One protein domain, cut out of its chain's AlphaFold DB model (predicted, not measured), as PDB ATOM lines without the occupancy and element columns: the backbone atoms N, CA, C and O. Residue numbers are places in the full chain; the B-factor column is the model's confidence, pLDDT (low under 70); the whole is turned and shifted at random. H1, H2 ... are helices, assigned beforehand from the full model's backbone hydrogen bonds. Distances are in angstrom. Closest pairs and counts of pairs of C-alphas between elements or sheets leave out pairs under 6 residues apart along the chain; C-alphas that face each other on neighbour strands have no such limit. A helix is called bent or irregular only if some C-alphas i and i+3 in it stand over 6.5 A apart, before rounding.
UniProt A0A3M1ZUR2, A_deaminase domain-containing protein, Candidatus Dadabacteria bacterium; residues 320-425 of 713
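Overview. This is residues 320 to 425 of the 713 residues of the protein "A_deaminase domain-containing protein" of Candidatus Dadabacteria bacterium (UniProt A0A3M1ZUR2). What shape do these atoms make? H5 is the middle of a helical cluster: H1, H2 and H4 pack on it, and H3 and H6 gather near its last residues. H7 runs in towards H5 from the far end of the long axis. What builds it? The printed part has 106 residues, with seven named helices, H1 to H7 in order, and no named strand; the class is all helix. How large is it? It is compact, with a radius of gyration of the C-alphas of 13.5 A, and spans 43 by 27 by 25 A.

Along the chain. Where does the first helix begin? H1, residues 320 to 332, begins at C-alpha 320 (-6.686, 62.529, 176.654) and is 18.7 A long. What follows? H2 holds residues 334 to 342, H3 344 to 352, H4 357 to 374 over 26.3 A, H5 378 to 389 over 16.3 A, and H6 393 to 399. H7, residues 410 to 423, covers 21.8 A and ends at C-alpha 423 (-2.194, 63.473, 166.454).

Arrangement. What touches the hub, H5? H1 touches it at a steep tilt of 42 degrees, opposite ways, the closest C-alphas being Ala 325 and Ala 383, 4.4 A apart. H2 touches residues 380 to 385 of H5 alone, the closest C-alphas being Phe 336 and Ala 380, 4.8 A apart. H4 and H5 form a hairpin, the closest C-alphas being Arg 371 and Val 381, 6.2 A apart. Where are H3, H6 and H7? H3 only just touches H5, with 3 pairs of C-alphas within 8 A; the closest are Met 347 and Gly 388, 6.5 A apart. H6 touches H4, about perpendicular at 89 degrees, the closest C-alphas being Val 360 and Leu 399, 6.1 A apart. H7 touches no helix; it is close to but not clearly touching H5, with the C-alphas of Thr 382 and Leu 423 closest at 6.5 A. Are the backbones whole? Every O i to N i+4 pair is within hydrogen-bond range in H1, H2, H3, H5 and H6, against 12 of 14 in H4 and 8 of 10 in H7. H4 and H7 are irregular: C-alphas 358 and 361 are 7.1 A apart, as are C-alphas 420 and 423.

Size, cuts and confidence. How far does it reach? The two C-alphas farthest apart, those of Glu 334 and Gly 409, are 43.1 A apart. Is it continuous and confident? The printed part has no cut, and no link is long. Mean pLDDT of the printed part is 92.9, with residues 406 to 407 under 70.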
ATOM      1  N   ASP A 320      -6.445  61.085 176.542       93.69
ATOM      2  CA  ASP A 320      -6.686  62.529 176.654       93.69
ATOM      3  C   ASP A 320      -6.961  63.191 175.300       93.69
ATOM      4  O   ASP A 320      -7.495  64.304 175.243       93.69
ATOM      5  N   LEU A 321      -6.625  62.523 174.191       94.69
ATOM      6  CA  LEU A 321      -6.691  63.121 172.854       94.69
ATOM      7  C   LEU A 321      -8.101  63.566 172.483       94.69
ATOM      8  O   LEU A 321      -8.271  64.631 171.893       94.69
ATOM      9  N   ALA A 322      -9.127  62.828 172.907       95.62
ATOM     10  CA  ALA A 322     -10.513  63.225 172.687       95.62
ATOM     11  C   ALA A 322     -10.869  64.557 173.382       95.62
ATOM     12  O   ALA A 322     -11.667  65.333 172.850       95.62
ATOM     13  N   ARG A 323     -10.284  64.858 174.555       96.00
ATOM     14  CA  ARG A 323     -10.481  66.143 175.255       96.00
ATOM     15  C   ARG A 323      -9.874  67.287 174.450       96.00
ATOM     16  O   ARG A 323     -10.568  68.264 174.169       96.00
ATOM     17  N   LEU A 324      -8.611  67.152 174.045       97.00
ATOM     18  CA  LEU A 324      -7.919  68.173 173.251       97.00
ATOM     19  C   LEU A 324      -8.587  68.359 171.883       97.00
ATOM     20  O   LEU A 324      -8.763  69.487 171.432       97.00
ATOM     21  N   ALA A 325      -9.035  67.272 171.253       97.44
ATOM     22  CA  ALA A 325      -9.692  67.325 169.956       97.44
ATOM     23  C   ALA A 325     -11.061  68.003 170.007       97.44
ATOM     24  O   ALA A 325     -11.387  68.757 169.096       97.44
ATOM     25  N   ARG A 326     -11.840  67.832 171.085       98.19
ATOM     26  CA  ARG A 326     -13.068  68.622 171.295       98.19
ATOM     27  C   ARG A 326     -12.772  70.117 171.392       98.19
ATOM     28  O   ARG A 326     -13.500  70.919 170.814       98.19
ATOM     29  N   ALA A 327     -11.702  70.495 172.089       97.88
ATOM     30  CA  ALA A 327     -11.297  71.893 172.193       97.88
ATOM     31  C   ALA A 327     -10.819  72.456 170.840       97.88
ATOM     32  O   ALA A 327     -11.240  73.544 170.457       97.88
ATOM     33  N   ALA A 328     -10.032  71.689 170.081       97.75
ATOM     34  CA  ALA A 328      -9.588  72.060 168.737       97.75
ATOM     35  C   ALA A 328     -10.745  72.145 167.726       97.75
ATOM     36  O   ALA A 328     -10.784  73.066 166.916       97.75
ATOM     37  N   ALA A 329     -11.726  71.242 167.802       97.88
ATOM     38  CA  ALA A 329     -12.960  71.327 167.022       97.88
ATOM     39  C   ALA A 329     -13.728  72.622 167.329       97.88
ATOM     40  O   ALA A 329     -14.256  73.273 166.431       97.88
ATOM     41  N   ALA A 330     -13.751  73.024 168.602       97.88
ATOM     42  CA  ALA A 330     -14.393  74.255 169.034       97.88
ATOM     43  C   ALA A 330     -13.624  75.523 168.613       97.88
ATOM     44  O   ALA A 330     -14.255  76.571 168.497       97.88
ATOM     45  N   ASP A 331     -12.303  75.452 168.423       97.00
ATOM     46  CA  ASP A 331     -11.509  76.522 167.797       97.00
ATOM     47  C   ASP A 331     -11.765  76.595 166.279       97.00
ATOM     48  O   ASP A 331     -11.859  77.687 165.727       97.00
ATOM     49  N   ALA A 332     -11.930  75.444 165.618       96.44
ATOM     50  CA  ALA A 332     -12.137  75.346 164.171       96.44
ATOM     51  C   ALA A 332     -13.525  75.816 163.687       96.44
ATOM     52  O   ALA A 332     -13.680  76.157 162.515       96.44
ATOM     53  N   GLY A 333     -14.542  75.819 164.554       95.69
ATOM     54  CA  GLY A 333     -15.889  76.283 164.207       95.69
ATOM     55  C   GLY A 333     -16.525  75.472 163.071       95.69
ATOM     56  O   GLY A 333     -16.557  74.244 163.121       95.69
ATOM     57  N   GLU A 334     -17.037  76.151 162.042       94.88
ATOM     58  CA  GLU A 334     -17.718  75.519 160.897       94.88
ATOM     59  C   GLU A 334     -16.802  74.564 160.113       94.88
ATOM     60  O   GLU A 334     -17.243  73.489 159.700       94.88
ATOM     61  N   ALA A 335     -15.499  74.871 160.028       96.25
ATOM     62  CA  ALA A 335     -14.517  74.031 159.342       96.25
ATOM     63  C   ALA A 335     -14.410  72.619 159.947       96.25
ATOM     64  O   ALA A 335     -14.008  71.676 159.265       96.25
ATOM     65  N   PHE A 336     -14.784  72.434 161.220       97.88
ATOM     66  CA  PHE A 336     -14.828  71.106 161.832       97.88
ATOM     67  C   PHE A 336     -15.927  70.217 161.233       97.88
ATOM     68  O   PHE A 336     -15.706  69.020 161.042       97.88
ATOM     69  N   ALA A 337     -17.103  70.774 160.928       96.81
ATOM     70  CA  ALA A 337     -18.197  70.007 160.337       96.81
ATOM     71  C   ALA A 337     -17.819  69.505 158.934       96.81
ATOM     72  O   ALA A 337     -18.021  68.329 158.621       96.81
ATOM     73  N   GLU A 338     -17.186  70.368 158.136       97.44
ATOM     74  CA  GLU A 338     -16.640  70.024 156.820       97.44
ATOM     75  C   GLU A 338     -15.526  68.977 156.928       97.44
ATOM     76  O   GLU A 338     -15.541  67.970 156.220       97.44
ATOM     77  N   ALA A 339     -14.609  69.148 157.887       97.50
ATOM     78  CA  ALA A 339     -13.536  68.194 158.137       97.50
ATOM     79  C   ALA A 339     -14.070  66.809 158.521       97.50
ATOM     80  O   ALA A 339     -13.576  65.797 158.024       97.50
ATOM     81  N   ARG A 340     -15.109  66.748 159.362       97.12
ATOM     82  CA  ARG A 340     -15.752  65.490 159.757       97.12
ATOM     83  C   ARG A 340     -16.371  64.763 158.566       97.12
ATOM     84  O   ARG A 340     -16.269  63.540 158.497       97.12
ATOM     85  N   ALA A 341     -16.977  65.495 157.634       96.06
ATOM     86  CA  ALA A 341     -17.485  64.918 156.394       96.06
ATOM     87  C   ALA A 341     -16.337  64.424 155.492       96.06
ATOM     88  O   ALA A 341     -16.381  63.291 155.008       96.06
ATOM     89  N   ALA A 342     -15.280  65.227 155.332       96.19
ATOM     90  CA  ALA A 342     -14.134  64.920 154.476       96.19
ATOM     91  C   ALA A 342     -13.376  63.647 154.902       96.19
ATOM     92  O   ALA A 342     -12.928  62.876 154.053       96.19
ATOM     93  N   VAL A 343     -13.275  63.368 156.208       97.12
ATOM     94  CA  VAL A 343     -12.569  62.176 156.720       97.12
ATOM     95  C   VAL A 343     -13.446  60.921 156.797       97.12
ATOM     96  O   VAL A 343     -12.974  59.874 157.241       97.12
ATOM     97  N   GLY A 344     -14.705  60.970 156.347       95.81
ATOM     98  CA  GLY A 344     -15.637  59.840 156.447       95.81
ATOM     99  C   GLY A 344     -15.123  58.555 155.782       95.81
ATOM    100  O   GLY A 344     -15.218  57.470 156.362       95.81
ATOM    101  N   GLY A 345     -14.497  58.669 154.604       96.31
ATOM    102  CA  GLY A 345     -13.883  57.530 153.910       96.31
ATOM    103  C   GLY A 345     -12.707  56.916 154.678       96.31
ATOM    104  O   GLY A 345     -12.572  55.691 154.735       96.31
ATOM    105  N   LEU A 346     -11.899  57.757 155.329       97.12
ATOM    106  CA  LEU A 346     -10.799  57.331 156.193       97.12
ATOM    107  C   LEU A 346     -11.325  56.603 157.438       97.12
ATOM    108  O   LEU A 346     -10.834  55.527 157.775       97.12
ATOM    109  N   MET A 347     -12.365  57.135 158.086       97.38
ATOM    110  CA  MET A 347     -12.980  56.496 159.257       97.38
ATOM    111  C   MET A 347     -13.596  55.135 158.907       97.38
ATOM    112  O   MET A 347     -13.416  54.164 159.642       97.38
ATOM    113  N   ALA A 348     -14.238  55.012 157.741       96.94
ATOM    114  CA  ALA A 348     -14.745  53.730 157.249       96.94
ATOM    115  C   ALA A 348     -13.625  52.711 156.960       96.94
ATOM    116  O   ALA A 348     -13.842  51.500 157.055       96.94
ATOM    117  N   TRP A 349     -12.427  53.170 156.583       97.56
ATOM    118  CA  TRP A 349     -11.259  52.299 156.446       97.56
ATOM    119  C   TRP A 349     -10.763  51.810 157.810       97.56
ATOM    120  O   TRP A 349     -10.595  50.601 157.975       97.56
ATOM    121  N   PHE A 350     -10.616  52.703 158.793       97.50
ATOM    122  CA  PHE A 350     -10.223  52.335 160.157       97.50
ATOM    123  C   PHE A 350     -11.199  51.336 160.792       97.50
ATOM    124  O   PHE A 350     -10.764  50.335 161.352       97.50
ATOM    125  N   ALA A 351     -12.508  51.540 160.629       96.44
ATOM    126  CA  ALA A 351     -13.530  50.644 161.177       96.44
ATOM    127  C   ALA A 351     -13.500  49.222 160.578       96.44
ATOM    128  O   ALA A 351     -13.915  48.268 161.231       96.44
ATOM    129  N   ARG A 352     -13.020  49.063 159.335       96.75
ATOM    130  CA  ARG A 352     -12.942  47.762 158.642       96.75
ATOM    131  C   ARG A 352     -11.564  47.108 158.712       96.75
ATOM    132  O   ARG A 352     -11.422  45.962 158.293       96.75
ATOM    133  N   THR A 353     -10.557  47.821 159.207       96.12
ATOM    134  CA  THR A 353      -9.162  47.369 159.212       96.12
ATOM    135  C   THR A 353      -8.698  47.152 160.643       96.12
ATOM    136  O   THR A 353      -8.899  48.003 161.502       96.12
ATOM    137  N   ALA A 354      -8.053  46.017 160.911       93.88
ATOM    138  CA  ALA A 354      -7.517  45.736 162.238       93.88
ATOM    139  C   ALA A 354      -6.293  46.629 162.548       93.88
ATOM    140  O   ALA A 354      -5.419  46.754 161.683       93.88
ATOM    141  N   PRO A 355      -6.187  47.191 163.768       92.19
ATOM    142  CA  PRO A 355      -5.021  47.952 164.204       92.19
ATOM    143  C   PRO A 355      -3.839  47.002 164.402       92.19
ATOM    144  O   PRO A 355      -3.827  46.189 165.326       92.19
ATOM    145  N   ARG A 356      -2.866  47.056 163.490       90.00
ATOM    146  CA  ARG A 356      -1.624  46.276 163.567       90.00
ATOM    147  C   ARG A 356      -0.417  47.180 163.321       90.00
ATOM    148  O   ARG A 356      -0.537  48.069 162.472       90.00
ATOM    149  N   PRO A 357       0.736  46.937 163.974       85.69
ATOM    150  CA  PRO A 357       1.952  47.729 163.766       85.69
ATOM    151  C   PRO A 357       2.343  47.860 162.288       85.69
ATOM    152  O   PRO A 357       2.641  48.955 161.818       85.69
ATOM    153  N   GLU A 358       2.217  46.782 161.504       87.88
ATOM    154  CA  GLU A 358       2.558  46.789 160.067       87.88
ATOM    155  C   GLU A 358       1.687  47.738 159.218       87.88
ATOM    156  O   GLU A 358       2.027  48.049 158.077       87.88
ATOM    157  N   ARG A 359       0.537  48.183 159.741       90.88
ATOM    158  CA  ARG A 359      -0.409  49.078 159.055       90.88
ATOM    159  C   ARG A 359      -0.273  50.537 159.479       90.88
ATOM    160  O   ARG A 359      -0.956  51.378 158.897       90.88
ATOM    161  N   VAL A 360       0.586  50.852 160.451       90.75
ATOM    162  CA  VAL A 360       0.772  52.223 160.955       90.75
ATOM    163  C   VAL A 360       1.203  53.168 159.840       90.75
ATOM    164  O   VAL A 360       0.631  54.246 159.704       90.75
ATOM    165  N   GLU A 361       2.141  52.749 158.992       90.12
ATOM    166  CA  GLU A 361       2.629  53.591 157.896       90.12
ATOM    167  C   GLU A 361       1.546  53.846 156.836       90.12
ATOM    168  O   GLU A 361       1.359  54.970 156.373       90.12
ATOM    169  N   GLU A 362       0.748  52.823 156.501       94.81
ATOM    170  CA  GLU A 362      -0.416  53.001 155.626       94.81
ATOM    171  C   GLU A 362      -1.437  53.963 156.248       94.81
ATOM    172  O   GLU A 362      -1.944  54.849 155.560       94.81
ATOM    173  N   ALA A 363      -1.727  53.815 157.541       94.62
ATOM    174  CA  ALA A 363      -2.667  54.675 158.245       94.62
ATOM    175  C   ALA A 363      -2.188  56.136 158.284       94.62
ATOM    176  O   ALA A 363      -2.969  57.040 157.989       94.62
ATOM    177  N   ARG A 364      -0.901  56.376 158.575       92.94
ATOM    178  CA  ARG A 364      -0.282  57.711 158.566       92.94
ATOM    179  C   ARG A 364      -0.324  58.346 157.181       92.94
ATOM    180  O   ARG A 364      -0.725  59.503 157.064       92.94
ATOM    181  N   ARG A 365      -0.007  57.583 156.130       94.94
ATOM    182  CA  ARG A 365      -0.122  58.061 154.746       94.94
ATOM    183  C   ARG A 365      -1.558  58.468 154.411       94.94
ATOM    184  O   ARG A 365      -1.774  59.572 153.928       94.94
ATOM    185  N   ARG A 366      -2.547  57.635 154.748       96.44
ATOM    186  CA  ARG A 366      -3.969  57.951 154.525       96.44
ATOM    187  C   ARG A 366      -4.442  59.171 155.326       96.44
ATOM    188  O   ARG A 366      -5.268  59.936 154.838       96.44
ATOM    189  N   ILE A 367      -3.927  59.372 156.543       95.50
ATOM    190  CA  ILE A 367      -4.173  60.586 157.341       95.50
ATOM    191  C   ILE A 367      -3.603  61.822 156.633       95.50
ATOM    192  O   ILE A 367      -4.287  62.844 156.549       95.50
ATOM    193  N   ALA A 368      -2.374  61.740 156.117       94.19
ATOM    194  CA  ALA A 368      -1.744  62.833 155.381       94.19
ATOM    195  C   ALA A 368      -2.512  63.169 154.090       94.19
ATOM    196  O   ALA A 368      -2.858  64.330 153.886       94.19
ATOM    197  N   GLU A 369      -2.873  62.155 153.296       95.00
ATOM    198  CA  GLU A 369      -3.704  62.293 152.090       95.00
ATOM    199  C   GLU A 369      -5.053  62.957 152.410       95.00
ATOM    200  O   GLU A 369      -5.477  63.873 151.709       95.00
ATOM    201  N   ALA A 370      -5.719  62.553 153.500       94.50
ATOM    202  CA  ALA A 370      -6.993  63.145 153.912       94.50
ATOM    203  C   ALA A 370      -6.857  64.620 154.327       94.50
ATOM    204  O   ALA A 370      -7.741  65.427 154.039       94.50
ATOM    205  N   ARG A 371      -5.753  64.993 154.986       93.31
ATOM    206  CA  ARG A 371      -5.464  66.393 155.326       93.31
ATOM    207  C   ARG A 371      -5.227  67.228 154.079       93.31
ATOM    208  O   ARG A 371      -5.850  68.277 153.945       93.31
ATOM    209  N   GLU A 372      -4.383  66.754 153.171       93.25
ATOM    210  CA  GLU A 372      -4.064  67.458 151.931       93.25
ATOM    211  C   GLU A 372      -5.299  67.625 151.036       93.25
ATOM    212  O   GLU A 372      -5.633  68.745 150.653       93.25
ATOM    213  N   ALA A 373      -6.040  66.541 150.788       92.88
ATOM    214  CA  ALA A 373      -7.215  66.551 149.919       92.88
ATOM    215  C   ALA A 373      -8.365  67.424 150.445       92.88
ATOM    216  O   ALA A 373      -9.195  67.879 149.661       92.88
ATOM    217  N   SER A 374      -8.433  67.656 151.761       93.12
ATOM    218  CA  SER A 374      -9.494  68.472 152.354       93.12
ATOM    219  C   SER A 374      -9.347  69.968 152.066       93.12
ATOM    220  O   SER A 374     -10.353  70.666 152.007       93.12
ATOM    221  N   GLY A 375      -8.116  70.483 151.936       93.19
ATOM    222  CA  GLY A 375      -7.853  71.928 151.890       93.19
ATOM    223  C   GLY A 375      -8.252  72.700 153.161       93.19
ATOM    224  O   GLY A 375      -8.230  73.930 153.161       93.19
ATOM    225  N   LEU A 376      -8.622  72.003 154.242       95.50
ATOM    226  CA  LEU A 376      -9.128  72.590 155.484       95.50
ATOM    227  C   LEU A 376      -8.003  72.853 156.500       95.50
ATOM    228  O   LEU A 376      -6.923  72.259 156.413       95.50
ATOM    229  N   PRO A 377      -8.241  73.699 157.523       95.25
ATOM    230  CA  PRO A 377      -7.276  73.910 158.595       95.25
ATOM    231  C   PRO A 377      -6.847  72.591 159.254       95.25
ATOM    232  O   PRO A 377      -7.679  71.785 159.676       95.25
ATOM    233  N   VAL A 378      -5.533  72.390 159.409       94.38
ATOM    234  CA  VAL A 378      -4.954  71.115 159.886       94.38
ATOM    235  C   VAL A 378      -5.536  70.635 161.220       94.38
ATOM    236  O   VAL A 378      -5.729  69.435 161.414       94.38
ATOM    237  N   HIS A 379      -5.854  71.559 162.126       95.75
ATOM    238  CA  HIS A 379      -6.416  71.239 163.435       95.75
ATOM    239  C   HIS A 379      -7.882  70.812 163.367       95.75
ATOM    240  O   HIS A 379      -8.281  69.964 164.159       95.75
ATOM    241  N   ALA A 380      -8.654  71.308 162.394       97.19
ATOM    242  CA  ALA A 380     -10.024  70.860 162.151       97.19
ATOM    243  C   ALA A 380     -10.037  69.394 161.689       97.19
ATOM    244  O   ALA A 380     -10.745  68.562 162.257       97.19
ATOM    245  N   VAL A 381      -9.184  69.059 160.712       97.12
ATOM    246  CA  VAL A 381      -9.044  67.691 160.185       97.12
ATOM    247  C   VAL A 381      -8.473  66.746 161.235       97.12
ATOM    248  O   VAL A 381      -8.992  65.650 161.428       97.12
ATOM    249  N   THR A 382      -7.442  67.172 161.968       96.56
ATOM    250  CA  THR A 382      -6.858  66.357 163.044       96.56
ATOM    251  C   THR A 382      -7.873  66.109 164.156       96.56
ATOM    252  O   THR A 382      -8.002  64.973 164.603       96.56
ATOM    253  N   ALA A 383      -8.655  67.119 164.553       97.56
ATOM    254  CA  ALA A 383      -9.729  66.943 165.525       97.56
ATOM    255  C   ALA A 383     -10.796  65.957 165.031       97.56
ATOM    256  O   ALA A 383     -11.226  65.095 165.795       97.56
ATOM    257  N   ALA A 384     -11.199  66.034 163.758       97.69
ATOM    258  CA  ALA A 384     -12.161  65.104 163.170       97.69
ATOM    259  C   ALA A 384     -11.646  63.655 163.170       97.69
ATOM    260  O   ALA A 384     -12.389  62.744 163.533       97.69
ATOM    261  N   ILE A 385     -10.369  63.450 162.830       96.88
ATOM    262  CA  ILE A 385      -9.714  62.135 162.865       96.88
ATOM    263  C   ILE A 385      -9.663  61.599 164.295       96.88
ATOM    264  O   ILE A 385     -10.116  60.486 164.541       96.88
ATOM    265  N   VAL A 386      -9.152  62.384 165.246       96.88
ATOM    266  CA  VAL A 386      -9.016  61.958 166.647       96.88
ATOM    267  C   VAL A 386     -10.377  61.643 167.264       96.88
ATOM    268  O   VAL A 386     -10.512  60.632 167.946       96.88
ATOM    269  N   LEU A 387     -11.402  62.460 167.009       96.69
ATOM    270  CA  LEU A 387     -12.746  62.209 167.532       96.69
ATOM    271  C   LEU A 387     -13.418  60.999 166.881       96.69
ATOM    272  O   LEU A 387     -14.161  60.308 167.564       96.69
ATOM    273  N   GLY A 388     -13.145  60.711 165.606       95.50
ATOM    274  CA  GLY A 388     -13.606  59.472 164.974       95.50
ATOM    275  C   GLY A 388     -12.863  58.229 165.482       95.50
ATOM    276  O   GLY A 388     -13.465  57.171 165.635       95.50
ATOM    277  N   LEU A 389     -11.575  58.362 165.805       95.31
ATOM    278  CA  LEU A 389     -10.767  57.298 166.411       95.31
ATOM    279  C   LEU A 389     -11.032  57.104 167.908       95.31
ATOM    280  O   LEU A 389     -10.645  56.073 168.449       95.31
ATOM    281  N   ALA A 390     -11.698  58.043 168.584       92.06
ATOM    282  CA  ALA A 390     -12.059  57.899 169.995       92.06
ATOM    283  C   ALA A 390     -12.982  56.689 170.239       92.06
ATOM    284  O   ALA A 390     -12.907  56.069 171.296       92.06
ATOM    285  N   ASP A 391     -13.783  56.311 169.237       88.62
ATOM    286  CA  ASP A 391     -14.616  55.099 169.248       88.62
ATOM    287  C   ASP A 391     -13.835  53.833 168.817       88.62
ATOM    288  O   ASP A 391     -14.366  52.722 168.834       88.62
ATOM    289  N   LEU A 392     -12.560  53.983 168.438       93.75
ATOM    290  CA  LEU A 392     -11.639  52.930 167.997       93.75
ATOM    291  C   LEU A 392     -10.325  52.985 168.809       93.75
ATOM    292  O   LEU A 392      -9.249  53.180 168.235       93.75
ATOM    293  N   PRO A 393     -10.367  52.786 170.143       92.19
ATOM    294  CA  PRO A 393      -9.229  53.042 171.034       92.19
ATOM    295  C   PRO A 393      -7.970  52.244 170.672       92.19
ATOM    296  O   PRO A 393      -6.868  52.769 170.758       92.19
ATOM    297  N   ALA A 394      -8.119  51.018 170.162       93.62
ATOM    298  CA  ALA A 394      -6.984  50.207 169.724       93.62
ATOM    299  C   ALA A 394      -6.210  50.835 168.545       93.62
ATOM    300  O   ALA A 394      -4.989  50.700 168.467       93.62
ATOM    301  N   TRP A 395      -6.889  51.551 167.638       94.06
ATOM    302  CA  TRP A 395      -6.213  52.310 166.582       94.06
ATOM    303  C   TRP A 395      -5.483  53.522 167.140       94.06
ATOM    304  O   TRP A 395      -4.356  53.784 166.727       94.06
ATOM    305  N   LEU A 396      -6.101  54.238 168.080       92.56
ATOM    306  CA  LEU A 396      -5.475  55.390 168.716       92.56
ATOM    307  C   LEU A 396      -4.206  54.976 169.472       92.56
ATOM    308  O   LEU A 396      -3.154  55.574 169.254       92.56
ATOM    309  N   ASP A 397      -4.280  53.897 170.252       92.19
ATOM    310  CA  ASP A 397      -3.138  53.307 170.956       92.19
ATOM    311  C   ASP A 397      -2.032  52.851 170.000       92.19
ATOM    312  O   ASP A 397      -0.858  53.025 170.315       92.19
ATOM    313  N   THR A 398      -2.385  52.290 168.839       92.81
ATOM    314  CA  THR A 398      -1.409  51.810 167.843       92.81
ATOM    315  C   THR A 398      -0.740  52.969 167.094       92.81
ATOM    316  O   THR A 398       0.457  52.933 166.834       92.81
ATOM    317  N   LEU A 399      -1.488  54.022 166.748       92.44
ATOM    318  CA  LEU A 399      -0.955  55.194 166.033       92.44
ATOM    319  C   LEU A 399      -0.042  56.060 166.903       92.44
ATOM    320  O   LEU A 399       0.845  56.738 166.378       92.44
ATOM    321  N   THR A 400      -0.280  56.032 168.213       92.12
ATOM    322  CA  THR A 400       0.442  56.805 169.229       92.12
ATOM    323  C   THR A 400       1.318  55.912 170.112       92.12
ATOM    324  O   THR A 400       1.652  56.273 171.241       92.12
ATOM    325  N   ASP A 401       1.676  54.716 169.637       91.44
ATOM    326  CA  ASP A 401       2.647  53.869 170.324       91.44
ATOM    327  C   ASP A 401       4.042  54.509 170.229       91.44
ATOM    328  O   ASP A 401       4.561  54.645 169.116       91.44
ATOM    329  N   PRO A 402       4.665  54.911 171.356       88.06
ATOM    330  CA  PRO A 402       5.995  55.515 171.330       88.06
ATOM    331  C   PRO A 402       7.086  54.546 170.856       88.06
ATOM    332  O   PRO A 402       8.160  54.992 170.467       88.06
ATOM    333  N   TRP A 403       6.824  53.236 170.868       85.56
ATOM    334  CA  TRP A 403       7.752  52.221 170.363       85.56
ATOM    335  C   TRP A 403       7.686  52.036 168.847       85.56
ATOM    336  O   TRP A 403       8.577  51.406 168.272       85.56
ATOM    337  N   GLY A 404       6.638  52.568 168.211       81.44
ATOM    338  CA  GLY A 404       6.412  52.455 166.777       81.44
ATOM    339  C   GLY A 404       6.470  51.008 166.280       81.44
ATOM    340  O   GLY A 404       5.829  50.117 166.834       81.44
ATOM    341  N   THR A 405       7.228  50.766 165.209       72.25
ATOM    342  CA  THR A 405       7.444  49.417 164.660       72.25
ATOM    343  C   THR A 405       8.542  48.648 165.399       72.25
ATOM    344  O   THR A 405       8.686  47.438 165.214       72.25
ATOM    345  N   GLY A 406       9.337  49.337 166.226       68.19
ATOM    346  CA  GLY A 406      10.486  48.778 166.937       68.19
ATOM    347  C   GLY A 406      11.668  48.390 166.035       68.19
ATOM    348  O   GLY A 406      12.658  47.847 166.537       68.19
ATOM    349  N   ALA A 407      11.587  48.652 164.727       68.62
ATOM    350  CA  ALA A 407      12.643  48.382 163.760       68.62
ATOM    351  C   ALA A 407      13.617  49.570 163.632       68.62
ATOM    352  O   ALA A 407      13.302  50.702 163.991       68.62
ATOM    353  N   GLY A 408      14.821  49.305 163.120       82.12
ATOM    354  CA  GLY A 408      15.792  50.352 162.786       82.12
ATOM    355  C   GLY A 408      16.741  50.783 163.912       82.12
ATOM    356  O   GLY A 408      16.785  50.205 165.002       82.12
ATOM    357  N   GLY A 409      17.569  51.781 163.621       87.88
ATOM    358  CA  GLY A 409      18.474  52.457 164.547       87.88
ATOM    359  C   GLY A 409      17.802  53.600 165.325       87.88
ATOM    360  O   GLY A 409      16.617  53.880 165.136       87.88
ATOM    361  N   PRO A 410      18.549  54.282 166.212       89.06
ATOM    362  CA  PRO A 410      18.030  55.391 167.019       89.06
ATOM    363  C   PRO A 410      17.370  56.514 166.205       89.06
ATOM    364  O   PRO A 410      16.311  57.003 166.587       89.06
ATOM    365  N   GLN A 411      17.944  56.892 165.059       88.31
ATOM    366  CA  GLN A 411      17.403  57.944 164.193       88.31
ATOM    367  C   GLN A 411      16.036  57.571 163.595       88.31
ATOM    368  O   GLN A 411      15.148  58.416 163.499       88.31
ATOM    369  N   GLU A 412      15.840  56.310 163.204       88.94
ATOM    370  CA  GLU A 412      14.562  55.831 162.663       88.94
ATOM    371  C   GLU A 412      13.487  55.794 163.751       88.94
ATOM    372  O   GLU A 412      12.393  56.322 163.543       88.94
ATOM    373  N   ARG A 413      13.825  55.296 164.947       90.94
ATOM    374  CA  ARG A 413      12.910  55.330 166.097       90.94
ATOM    375  C   ARG A 413      12.556  56.749 166.533       90.94
ATOM    376  O   ARG A 413      11.398  57.001 166.845       90.94
ATOM    377  N   LEU A 414      13.492  57.701 166.480       91.31
ATOM    378  CA  LEU A 414      13.196  59.116 166.742       91.31
ATOM    379  C   LEU A 414      12.149  59.670 165.761       91.31
ATOM    380  O   LEU A 414      11.225  60.380 166.160       91.31
ATOM    381  N   ARG A 415      12.248  59.319 164.473       89.75
ATOM    382  CA  ARG A 415      11.252  59.720 163.466       89.75
ATOM    383  C   ARG A 415       9.892  59.077 163.724       89.75
ATOM    384  O   ARG A 415       8.874  59.761 163.618       89.75
ATOM    385  N   GLU A 416       9.862  57.796 164.088       89.69
ATOM    386  CA  GLU A 416       8.619  57.112 164.466       89.69
ATOM    387  C   GLU A 416       7.969  57.738 165.703       89.69
ATOM    388  O   GLU A 416       6.747  57.915 165.721       89.69
ATOM    389  N   TYR A 417       8.785  58.129 166.683       91.62
ATOM    390  CA  TYR A 417       8.369  58.815 167.900       91.62
ATOM    391  C   TYR A 417       7.760  60.193 167.596       91.62
ATOM    392  O   TYR A 417       6.649  60.498 168.033       91.62
ATOM    393  N   PHE A 418       8.404  61.004 166.746       90.38
ATOM    394  CA  PHE A 418       7.818  62.266 166.272       90.38
ATOM    395  C   PHE A 418       6.493  62.054 165.536       90.38
ATOM    396  O   PHE A 418       5.542  62.809 165.746       90.38
ATOM    397  N   ALA A 419       6.409  61.020 164.699       89.00
ATOM    398  CA  ALA A 419       5.191  60.699 163.969       89.00
ATOM    399  C   ALA A 419       4.058  60.213 164.893       89.00
ATOM    400  O   ALA A 419       2.893  60.507 164.628       89.00
ATOM    401  N   ALA A 420       4.368  59.532 166.000       89.56
ATOM    402  CA  ALA A 420       3.382  59.167 167.019       89.56
ATOM    403  C   ALA A 420       2.793  60.407 167.724       89.56
ATOM    404  O   ALA A 420       1.618  60.420 168.090       89.56
ATOM    405  N   GLY A 421       3.569  61.491 167.832       89.81
ATOM    406  CA  GLY A 421       3.121  62.781 168.364       89.81
ATOM    407  C   GLY A 421       2.292  63.649 167.401       89.81
ATOM    408  O   GLY A 421       1.820  64.725 167.788       89.81
ATOM    409  N   ASP A 422       2.081  63.226 166.151       88.38
ATOM    410  CA  ASP A 422       1.409  64.055 165.141       88.38
ATOM    411  C   ASP A 422      -0.099  64.239 165.403       88.38
ATOM    412  O   ASP A 422      -0.677  65.236 164.982       88.38
ATOM    413  N   LEU A 423      -0.760  63.344 166.141       89.94
ATOM    414  CA  LEU A 423      -2.194  63.473 166.454       89.94
ATOM    415  C   LEU A 423      -2.501  64.338 167.688       89.94
ATOM    416  O   LEU A 423      -3.669  64.522 168.023       89.94
ATOM    417  N   GLN A 424      -1.482  64.887 168.350       84.62
ATOM    418  CA  GLN A 424      -1.641  65.565 169.641       84.62
ATOM    419  C   GLN A 424      -1.035  66.961 169.692       84.62
ATOM    420  O   GLN A 424      -1.667  67.884 170.196       84.62
ATOM    421  N   GLY A 425       0.183  67.121 169.170       88.44
ATOM    422  CA  GLY A 425       0.981  68.322 169.372       88.44
ATOM    423  C   GLY A 425       0.641  69.405 168.358       88.44
ATOM    424  O   GLY A 425      -0.476  69.916 168.281       88.44
TER     425      GLY A 425